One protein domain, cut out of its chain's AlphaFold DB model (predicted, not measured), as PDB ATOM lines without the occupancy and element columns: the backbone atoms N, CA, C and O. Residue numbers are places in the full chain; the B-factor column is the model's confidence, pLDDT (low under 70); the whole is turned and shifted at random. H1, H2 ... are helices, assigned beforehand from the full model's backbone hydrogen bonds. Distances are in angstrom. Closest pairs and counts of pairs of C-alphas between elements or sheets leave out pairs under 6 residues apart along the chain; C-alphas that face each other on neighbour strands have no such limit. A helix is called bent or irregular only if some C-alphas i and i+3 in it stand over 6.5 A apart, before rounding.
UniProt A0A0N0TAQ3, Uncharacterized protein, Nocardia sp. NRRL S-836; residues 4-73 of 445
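AT A GLANCE: This is residues 4 to 73 of the 445 residues of an uncharacterized protein of Nocardia sp. NRRL S-836 (UniProt A0A0N0TAQ3). Two helices overlap near their ends to make a long, bent, open shape: the long helix H2 makes most of the length, and H3 crosses its last part with its own first part, then runs on past it so that residues 66 to 73 stick out. A loop of residues 42 to 53 folds back from the end of H2 to the start of H3, and at the other end of the shape residues 9 to 14 loop out freely between the tiny helix H1 and H2. The printed part has 70 residues with three named helices, H1, H2 and H3 in that order, and no named strand; the class is all helix. The whole is extended, with a radius of gyration of the C-alphas of 18.5 A, and its outline is flat, spanning 58 by 31 by 16 A.

IN THESE COORDINATES: H1 is residues 4 to 7, beginning at C-alpha 4 at (37.692, -18.984, 14.525). H2 is residues 17 to 41, 36.0 A from first to last C-alpha; C-alpha 17 is at (35.091, -25.133, 22.350), and C-alpha 41 is at (57.511, 3.093, 22.356). H3 is residues 54 to 72, 26.7 A from first to last C-alpha, and ends at C-alpha 72 at (48.697, 17.579, 36.289).

HOW THE PARTS SIT: H1 and H2 only just touch, with 3 pairs of C-alphas within 8 A; the closest C-alphas are those of Leu 7 and Ser 20, 6.5 A apart. H2 touches H1 with residues 17 to 20 alone. Residues 25 to 31 of H2 stand free. H2 and H3 touch through residues 33 to 40 of H2 and residues 54 to 61 of H3 alone, and their closest C-alphas are those of Ala 40 and Leu 61, 6.4 A apart. They run the same way at a steep tilt of 49 degrees. H1 and H3 are apart. In H2 and H3 every O i to N i+4 pair is within hydrogen-bond range; H1 is too short for such a pair, and its 1 pair of O i and N i+3 is within range.

THE WHOLE: The two C-alphas farthest apart are those of Gly 13 and Leu 73, at 59.3 A. The printed part runs from residue 4 to residue 73 and has no cut. The link from H1 to H2 is short, with 9 residues, and the link from H2 to H3 is long, with 12. The mean pLDDT of the printed part is 86.8, and residues 4 to 14 are under 70, with H1 at a mean of 59.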
ATOM      1  N   GLY A   4      38.986 -18.900  13.838       56.56
ATOM      2  CA  GLY A   4      37.692 -18.984  14.525       56.56
ATOM      3  C   GLY A   4      36.524 -19.466  13.651       56.56
ATOM      4  O   GLY A   4      35.695 -20.227  14.131       56.56
ATOM      5  N   GLU A   5      36.485 -19.123  12.358       61.47
ATOM      6  CA  GLU A   5      35.397 -19.534  11.445       61.47
ATOM      7  C   GLU A   5      35.411 -21.044  11.149       61.47
ATOM      8  O   GLU A   5      34.378 -21.625  10.820       61.47
ATOM      9  N   LEU A   6      36.575 -21.691  11.277       60.03
ATOM     10  CA  LEU A   6      36.751 -23.138  11.100       60.03
ATOM     11  C   LEU A   6      36.359 -23.938  12.351       60.03
ATOM     12  O   LEU A   6      35.935 -25.085  12.221       60.03
ATOM     13  N   LEU A   7      36.493 -23.344  13.540       58.97
ATOM     14  CA  LEU A   7      36.243 -24.010  14.822       58.97
ATOM     15  C   LEU A   7      34.776 -23.928  15.279       58.97
ATOM     16  O   LEU A   7      34.337 -24.784  16.039       58.97
ATOM     17  N   ASP A   8      34.010 -22.955  14.777       58.81
ATOM     18  CA  ASP A   8      32.580 -22.778  15.085       58.81
ATOM     19  C   ASP A   8      31.651 -23.477  14.047       58.81
ATOM     20  O   ASP A   8      30.434 -23.274  14.024       58.81
ATOM     21  N   GLY A   9      32.209 -24.302  13.148       62.72
ATOM     22  CA  GLY A   9      31.482 -24.945  12.048       62.72
ATOM     23  C   GLY A   9      30.633 -26.162  12.479       62.72
ATOM     24  O   GLY A   9      31.195 -27.152  12.946       62.72
ATOM     25  N   PRO A  10      29.310 -26.206  12.208       57.00
ATOM     26  CA  PRO A  10      28.380 -27.241  12.705       57.00
ATOM     27  C   PRO A  10      28.566 -28.652  12.105       57.00
ATOM     28  O   PRO A  10      27.737 -29.533  12.316       57.00
ATOM     29  N   ARG A  11      29.617 -28.875  11.306       60.94
ATOM     30  CA  ARG A  11      29.872 -30.132  10.578       60.94
ATOM     31  C   ARG A  11      31.011 -30.968  11.159       60.94
ATOM     32  O   ARG A  11      31.244 -32.072  10.671       60.94
ATOM     33  N   ILE A  12      31.716 -30.469  12.171       59.25
ATOM     34  CA  ILE A  12      32.798 -31.199  12.829       59.25
ATOM     35  C   ILE A  12      32.193 -31.861  14.070       59.25
ATOM     36  O   ILE A  12      31.812 -31.178  15.010       59.25
ATOM     37  N   GLY A  13      32.058 -33.189  14.078       64.31
ATOM     38  CA  GLY A  13      31.520 -33.953  15.219       64.31
ATOM     39  C   GLY A  13      32.451 -34.013  16.443       64.31
ATOM     40  O   GLY A  13      32.448 -35.016  17.150       64.31
ATOM     41  N   LEU A  14      33.285 -32.990  16.649       65.88
ATOM     42  CA  LEU A  14      34.249 -32.852  17.740       65.88
ATOM     43  C   LEU A  14      33.961 -31.541  18.475       65.88
ATOM     44  O   LEU A  14      33.824 -30.499  17.836       65.88
ATOM     45  N   ASP A  15      33.899 -31.582  19.805       75.06
ATOM     46  CA  ASP A  15      33.804 -30.374  20.626       75.06
ATOM     47  C   ASP A  15      35.170 -29.671  20.672       75.06
ATOM     48  O   ASP A  15      36.108 -30.137  21.318       75.06
ATOM     49  N   LEU A  16      35.287 -28.559  19.943       80.06
ATOM     50  CA  LEU A  16      36.496 -27.733  19.868       80.06
ATOM     51  C   LEU A  16      36.385 -26.455  20.710       80.06
ATOM     52  O   LEU A  16      37.231 -25.568  20.596       80.06
ATOM     53  N   THR A  17      35.368 -26.347  21.570       81.56
ATOM     54  CA  THR A  17      35.091 -25.133  22.350       81.56
ATOM     55  C   THR A  17      36.291 -24.718  23.204       81.56
ATOM     56  O   THR A  17      36.643 -23.539  23.225       81.56
ATOM     57  N   GLY A  18      36.961 -25.680  23.851       84.44
ATOM     58  CA  GLY A  18      38.167 -25.421  24.648       84.44
ATOM     59  C   GLY A  18      39.321 -24.861  23.811       84.44
ATOM     60  O   GLY A  18      39.880 -23.822  24.150       84.44
ATOM     61  N   LEU A  19      39.605 -25.469  22.653       82.75
ATOM     62  CA  LEU A  19      40.654 -25.006  21.737       82.75
ATOM     63  C   LEU A  19      40.347 -23.600  21.188       82.75
ATOM     64  O   LEU A  19      41.239 -22.758  21.093       82.75
ATOM     65  N   SER A  20      39.081 -23.317  20.864       81.06
ATOM     66  CA  SER A  20      38.629 -21.979  20.463       81.06
ATOM     67  C   SER A  20      38.819 -20.942  21.569       81.06
ATOM     68  O   SER A  20      39.218 -19.812  21.285       81.06
ATOM     69  N   GLN A  21      38.525 -21.295  22.823       85.75
ATOM     70  CA  GLN A  21      38.723 -20.410  23.973       85.75
ATOM     71  C   GLN A  21      40.210 -20.120  24.204       85.75
ATOM     72  O   GLN A  21      40.576 -18.954  24.343       85.75
ATOM     73  N   GLU A  22      41.069 -21.140  24.156       90.75
ATOM     74  CA  GLU A  22      42.525 -20.985  24.267       90.75
ATOM     75  C   GLU A  22      43.095 -20.113  23.139       90.75
ATOM     76  O   GLU A  22      43.865 -19.188  23.397       90.75
ATOM     77  N   ALA A  23      42.670 -20.340  21.892       87.19
ATOM     78  CA  ALA A  23      43.104 -19.539  20.750       87.19
ATOM     79  C   ALA A  23      42.681 -18.064  20.878       87.19
ATOM     80  O   ALA A  23      43.472 -17.167  20.580       87.19
ATOM     81  N   ARG A  24      41.454 -17.795  21.351       86.94
ATOM     82  CA  ARG A  24      40.974 -16.428  21.625       86.94
ATOM     83  C   ARG A  24      41.754 -15.778  22.772       86.94
ATOM     84  O   ARG A  24      42.119 -14.613  22.651       86.94
ATOM     85  N   ALA A  25      42.049 -16.519  23.839       89.75
ATOM     86  CA  ALA A  25      42.839 -16.026  24.967       89.75
ATOM     87  C   ALA A  25      44.272 -15.659  24.546       89.75
ATOM     88  O   ALA A  25      44.756 -14.580  24.887       89.75
ATOM     89  N   LEU A  26      44.924 -16.503  23.739       91.38
ATOM     90  CA  LEU A  26      46.247 -16.209  23.185       91.38
ATOM     91  C   LEU A  26      46.215 -14.984  22.264       91.38
ATOM     92  O   LEU A  26      47.065 -14.107  22.392       91.38
ATOM     93  N   ALA A  27      45.234 -14.900  21.360       90.12
ATOM     94  CA  ALA A  27      45.084 -13.750  20.470       90.12
ATOM     95  C   ALA A  27      44.876 -12.441  21.253       90.12
ATOM     96  O   ALA A  27      45.489 -11.432  20.907       90.12
ATOM     97  N   SER A  28      44.077 -12.471  22.328       89.88
ATOM     98  CA  SER A  28      43.914 -11.334  23.245       89.88
ATOM     99  C   SER A  28      45.245 -10.957  23.889       89.88
ATOM    100  O   SER A  28      45.681  -9.823  23.754       89.88
ATOM    101  N   SER A  29      45.954 -11.924  24.480       92.31
ATOM    102  CA  SER A  29      47.246 -11.685  25.135       92.31
ATOM    103  C   SER A  29      48.304 -11.113  24.180       92.31
ATOM    104  O   SER A  29      49.068 -10.220  24.557       92.31
ATOM    105  N   MET A  30      48.334 -11.576  22.924       91.38
ATOM    106  CA  MET A  30      49.204 -11.017  21.885       91.38
ATOM    107  C   MET A  30      48.827  -9.574  21.536       91.38
ATOM    108  O   MET A  30      49.723  -8.744  21.386       91.38
ATOM    109  N   SER A  31      47.529  -9.274  21.419       92.31
ATOM    110  CA  SER A  31      47.035  -7.914  21.174       92.31
ATOM    111  C   SER A  31      47.393  -6.979  22.329       92.31
ATOM    112  O   SER A  31      47.996  -5.939  22.094       92.31
ATOM    113  N   ASP A  32      47.128  -7.391  23.570       91.00
ATOM    114  CA  ASP A  32      47.408  -6.602  24.776       91.00
ATOM    115  C   ASP A  32      48.910  -6.306  24.909       91.00
ATOM    116  O   ASP A  32      49.323  -5.186  25.217       91.00
ATOM    117  N   THR A  33      49.754  -7.300  24.613       93.06
ATOM    118  CA  THR A  33      51.215  -7.135  24.616       93.06
ATOM    119  C   THR A  33      51.675  -6.184  23.511       93.06
ATOM    120  O   THR A  33      52.561  -5.359  23.734       93.06
ATOM    121  N   TYR A  34      51.090  -6.285  22.316       93.50
ATOM    122  CA  TYR A  34      51.402  -5.382  21.213       93.50
ATOM    123  C   TYR A  34      51.010  -3.938  21.545       93.50
ATOM    124  O   TYR A  34      51.834  -3.037  21.388       93.50
ATOM    125  N   ASP A  35      49.809  -3.718  22.078       93.06
ATOM    126  CA  ASP A  35      49.334  -2.393  22.481       93.06
ATOM    127  C   ASP A  35      50.209  -1.800  23.592       93.06
ATOM    128  O   ASP A  35      50.589  -0.628  23.529       93.06
ATOM    129  N   LEU A  36      50.626  -2.621  24.561       94.12
ATOM    130  CA  LEU A  36      51.580  -2.224  25.594       94.12
ATOM    131  C   LEU A  36      52.918  -1.765  25.000       94.12
ATOM    132  O   LEU A  36      53.452  -0.729  25.405       94.12
ATOM    133  N   LEU A  37      53.458  -2.505  24.028       93.38
ATOM    134  CA  LEU A  37      54.694  -2.132  23.339       93.38
ATOM    135  C   LEU A  37      54.530  -0.840  22.535       93.38
ATOM    136  O   LEU A  37      55.435  -0.005  22.537       93.38
ATOM    137  N   VAL A  38      53.395  -0.648  21.861       94.12
ATOM    138  CA  VAL A  38      53.088   0.596  21.141       94.12
ATOM    139  C   VAL A  38      53.040   1.776  22.113       94.12
ATOM    140  O   VAL A  38      53.669   2.801  21.854       94.12
ATOM    141  N   MET A  39      52.359   1.635  23.253       93.00
ATOM    142  CA  MET A  39      52.306   2.681  24.280       93.00
ATOM    143  C   MET A  39      53.691   3.009  24.844       93.00
ATOM    144  O   MET A  39      54.054   4.182  24.928       93.00
ATOM    145  N   ALA A  40      54.486   1.991  25.185       93.56
ATOM    146  CA  ALA A  40      55.829   2.192  25.715       93.56
ATOM    147  C   ALA A  40      56.759   2.871  24.695       93.56
ATOM    148  O   ALA A  40      57.439   3.831  25.042       93.56
ATOM    149  N   ASN A  41      56.728   2.455  23.424       93.50
ATOM    150  CA  ASN A  41      57.511   3.093  22.356       93.50
ATOM    151  C   ASN A  41      57.118   4.559  22.115       93.50
ATOM    152  O   ASN A  41      57.963   5.369  21.742       93.50
ATOM    153  N   ASN A  42      55.851   4.908  22.345       92.75
ATOM    154  CA  ASN A  42      55.360   6.281  22.239       92.75
ATOM    155  C   ASN A  42      55.600   7.114  23.511       92.75
ATOM    156  O   ASN A  42      55.206   8.278  23.555       92.75
ATOM    157  N   THR A  43      56.249   6.545  24.533       93.19
ATOM    158  CA  THR A  43      56.512   7.194  25.821       93.19
ATOM    159  C   THR A  43      58.026   7.309  26.044       93.19
ATOM    160  O   THR A  43      58.628   6.394  26.606       93.19
ATOM    161  N   PRO A  44      58.676   8.429  25.666       91.06
ATOM    162  CA  PRO A  44      60.140   8.560  25.700       91.06
ATOM    163  C   PRO A  44      60.792   8.302  27.069       91.06
ATOM    164  O   PRO A  44      61.964   7.946  27.140       91.06
ATOM    165  N   ALA A  45      60.042   8.482  28.160       92.06
ATOM    166  CA  ALA A  45      60.505   8.237  29.523       92.06
ATOM    167  C   ALA A  45      60.580   6.741  29.904       92.06
ATOM    168  O   ALA A  45      61.162   6.407  30.936       92.06
ATOM    169  N   VAL A  46      59.997   5.838  29.107       92.25
ATOM    170  CA  VAL A  46      59.989   4.392  29.359       92.25
ATOM    171  C   VAL A  46      61.054   3.726  28.486       92.25
ATOM    172  O   VAL A  46      60.871   3.519  27.291       92.25
ATOM    173  N   ALA A  47      62.189   3.376  29.092       91.44
ATOM    174  CA  ALA A  47      63.255   2.661  28.397       91.44
ATOM    175  C   ALA A  47      62.912   1.170  28.248       91.44
ATOM    176  O   ALA A  47      62.686   0.483  29.245       91.44
ATOM    177  N   LEU A  48      62.924   0.666  27.010       91.81
ATOM    178  CA  LEU A  48      62.725  -0.752  26.703       91.81
ATOM    179  C   LEU A  48      64.069  -1.472  26.561       91.81
ATOM    180  O   LEU A  48      64.883  -1.144  25.695       91.81
ATOM    181  N   GLY A  49      64.301  -2.476  27.406       92.06
ATOM    182  CA  GLY A  49      65.447  -3.371  27.329       92.06
ATOM    183  C   GLY A  49      65.151  -4.632  26.519       92.06
ATOM    184  O   GLY A  49      64.033  -5.151  26.493       92.06
ATOM    185  N   ARG A  50      66.182  -5.192  25.876       91.62
ATOM    186  CA  ARG A  50      66.070  -6.517  25.253       91.62
ATOM    187  C   ARG A  50      65.800  -7.566  26.337       91.62
ATOM    188  O   ARG A  50      66.610  -7.720  27.245       91.62
ATOM    189  N   GLY A  51      64.716  -8.327  26.180       92.81
ATOM    190  CA  GLY A  51      64.317  -9.377  27.125       92.81
ATOM    191  C   GLY A  51      63.437  -8.892  28.278       92.81
ATOM    192  O   GLY A  51      63.155  -9.681  29.175       92.81
ATOM    193  N   ASP A  52      62.994  -7.631  28.261       95.56
ATOM    194  CA  ASP A  52      62.004  -7.149  29.221       95.56
ATOM    195  C   ASP A  52      60.674  -7.888  29.044       95.56
ATOM    196  O   ASP A  52      60.189  -8.067  27.924       95.56
ATOM    197  N   SER A  53      60.090  -8.328  30.161       96.00
ATOM    198  CA  SER A  53      58.782  -8.976  30.161       96.00
ATOM    199  C   SER A  53      57.651  -7.943  30.049       96.00
ATOM    200  O   SER A  53      57.846  -6.782  30.438       96.00
ATOM    201  N   PRO A  54      56.451  -8.335  29.577       94.38
ATOM    202  CA  PRO A  54      55.284  -7.453  29.557       94.38
ATOM    203  C   PRO A  54      54.982  -6.821  30.924       94.38
ATOM    204  O   PRO A  54      54.683  -5.635  31.002       94.38
ATOM    205  N   GLU A  55      55.151  -7.555  32.025       94.50
ATOM    206  CA  GLU A  55      54.900  -7.055  33.383       94.50
ATOM    207  C   GLU A  55      55.877  -5.938  33.762       94.50
ATOM    208  O   GLU A  55      55.478  -4.930  34.347       94.50
ATOM    209  N   LYS A  56      57.159  -6.078  33.398       94.81
ATOM    210  CA  LYS A  56      58.168  -5.038  33.641       94.81
ATOM    211  C   LYS A  56      57.861  -3.770  32.841       94.81
ATOM    212  O   LYS A  56      57.984  -2.669  33.381       94.81
ATOM    213  N   ILE A  57      57.454  -3.923  31.580       95.44
ATOM    214  CA  ILE A  57      57.094  -2.802  30.701       95.44
ATOM    215  C   ILE A  57      55.839  -2.100  31.227       95.44
ATOM    216  O   ILE A  57      55.835  -0.879  31.373       95.44
ATOM    217  N   SER A  58      54.807  -2.868  31.586       94.56
ATOM    218  CA  SER A  58      53.563  -2.363  32.178       94.56
ATOM    219  C   SER A  58      53.827  -1.597  33.473       94.56
ATOM    220  O   SER A  58      53.369  -0.465  33.627       94.56
ATOM    221  N   LEU A  59      54.661  -2.143  34.363       94.00
ATOM    222  CA  LEU A  59      55.058  -1.478  35.601       94.00
ATOM    223  C   LEU A  59      55.765  -0.138  35.348       94.00
ATOM    224  O   LEU A  59      55.473   0.853  36.021       94.00
ATOM    225  N   ALA A  60      56.702  -0.090  34.397       94.81
ATOM    226  CA  ALA A  60      57.403   1.144  34.046       94.81
ATOM    227  C   ALA A  60      56.445   2.193  33.456       94.81
ATOM    228  O   ALA A  60      56.490   3.359  33.856       94.81
ATOM    229  N   LEU A  61      55.539   1.767  32.572       95.25
ATOM    230  CA  LEU A  61      54.526   2.627  31.969       95.25
ATOM    231  C   LEU A  61      53.556   3.185  33.019       95.25
ATOM    232  O   LEU A  61      53.320   4.389  33.051       95.25
ATOM    233  N   ASN A  62      53.051   2.349  33.929       95.06
ATOM    234  CA  ASN A  62      52.111   2.774  34.970       95.06
ATOM    235  C   ASN A  62      52.751   3.720  35.991       95.06
ATOM    236  O   ASN A  62      52.081   4.623  36.485       95.06
ATOM    237  N   ARG A  63      54.048   3.571  36.290       95.38
ATOM    238  CA  ARG A  63      54.786   4.552  37.108       95.38
ATOM    239  C   ARG A  63      54.906   5.898  36.405       95.38
ATOM    240  O   ARG A  63      54.709   6.933  37.034       95.38
ATOM    241  N   HIS A  64      55.213   5.890  35.108       95.31
ATOM    242  CA  HIS A  64      55.279   7.122  34.330       95.31
ATOM    243  C   HIS A  64      53.910   7.812  34.248       95.31
ATOM    244  O   HIS A  64      53.813   8.997  34.545       95.31
ATOM    245  N   ARG A  65      52.848   7.064  33.927       95.25
ATOM    246  CA  ARG A  65      51.473   7.581  33.871       95.25
ATOM    247  C   ARG A  65      51.019   8.157  35.212       95.25
ATOM    248  O   ARG A  65      50.461   9.247  35.226       95.25
ATOM    249  N   ALA A  66      51.321   7.493  36.332       95.69
ATOM    250  CA  ALA A  66      51.047   8.041  37.664       95.69
ATOM    251  C   ALA A  66      51.770   9.371  37.908       95.69
ATOM    252  O   ALA A  66      51.150  10.315  38.383       95.69
ATOM    253  N   ALA A  67      53.050   9.468  37.541       95.12
ATOM    254  CA  ALA A  67      53.803  10.712  37.681       95.12
ATOM    255  C   ALA A  67      53.219  11.851  36.827       95.12
ATOM    256  O   ALA A  67      53.187  12.990  37.282       95.12
ATOM    257  N   VAL A  68      52.735  11.551  35.614       94.25
ATOM    258  CA  VAL A  68      52.038  12.525  34.757       94.25
ATOM    259  C   VAL A  68      50.721  12.965  35.396       94.25
ATOM    260  O   VAL A  68      50.483  14.162  35.510       94.25
ATOM    261  N   VAL A  69      49.901  12.019  35.866       94.38
ATOM    262  CA  VAL A  69      48.642  12.321  36.565       94.38
ATOM    263  C   VAL A  69      48.896  13.224  37.767       94.38
ATOM    264  O   VAL A  69      48.275  14.276  37.867       94.38
ATOM    265  N   ASP A  70      49.840  12.868  38.636       94.25
ATOM    266  CA  ASP A  70      50.137  13.641  39.844       94.25
ATOM    267  C   ASP A  70      50.689  15.040  39.525       94.25
ATOM    268  O   ASP A  70      50.380  15.990  40.242       94.25
ATOM    269  N   ALA A  71      51.464  15.189  38.445       92.81
ATOM    270  CA  ALA A  71      51.985  16.482  37.999       92.81
ATOM    271  C   ALA A  71      50.906  17.403  37.400       92.81
ATOM    272  O   ALA A  71      51.061  18.622  37.434       92.81
ATOM    273  N   GLU A  72      49.830  16.835  36.854       92.62
ATOM    274  CA  GLU A  72      48.697  17.579  36.289       92.62
ATOM    275  C   GLU A  72      47.671  18.008  37.357       92.62
ATOM    276  O   GLU A  72      46.796  18.826  37.070       92.62
ATOM    277  N   LEU A  73      47.746  17.474  38.584       91.44
ATOM    278  CA  LEU A  73      46.838  17.860  39.666       91.44
ATOM    279  C   LEU A  73      47.086  19.304  40.113       91.44
ATOM    280  O   LEU A  73      48.220  19.750  40.293       91.44
TER     281      LEU A  73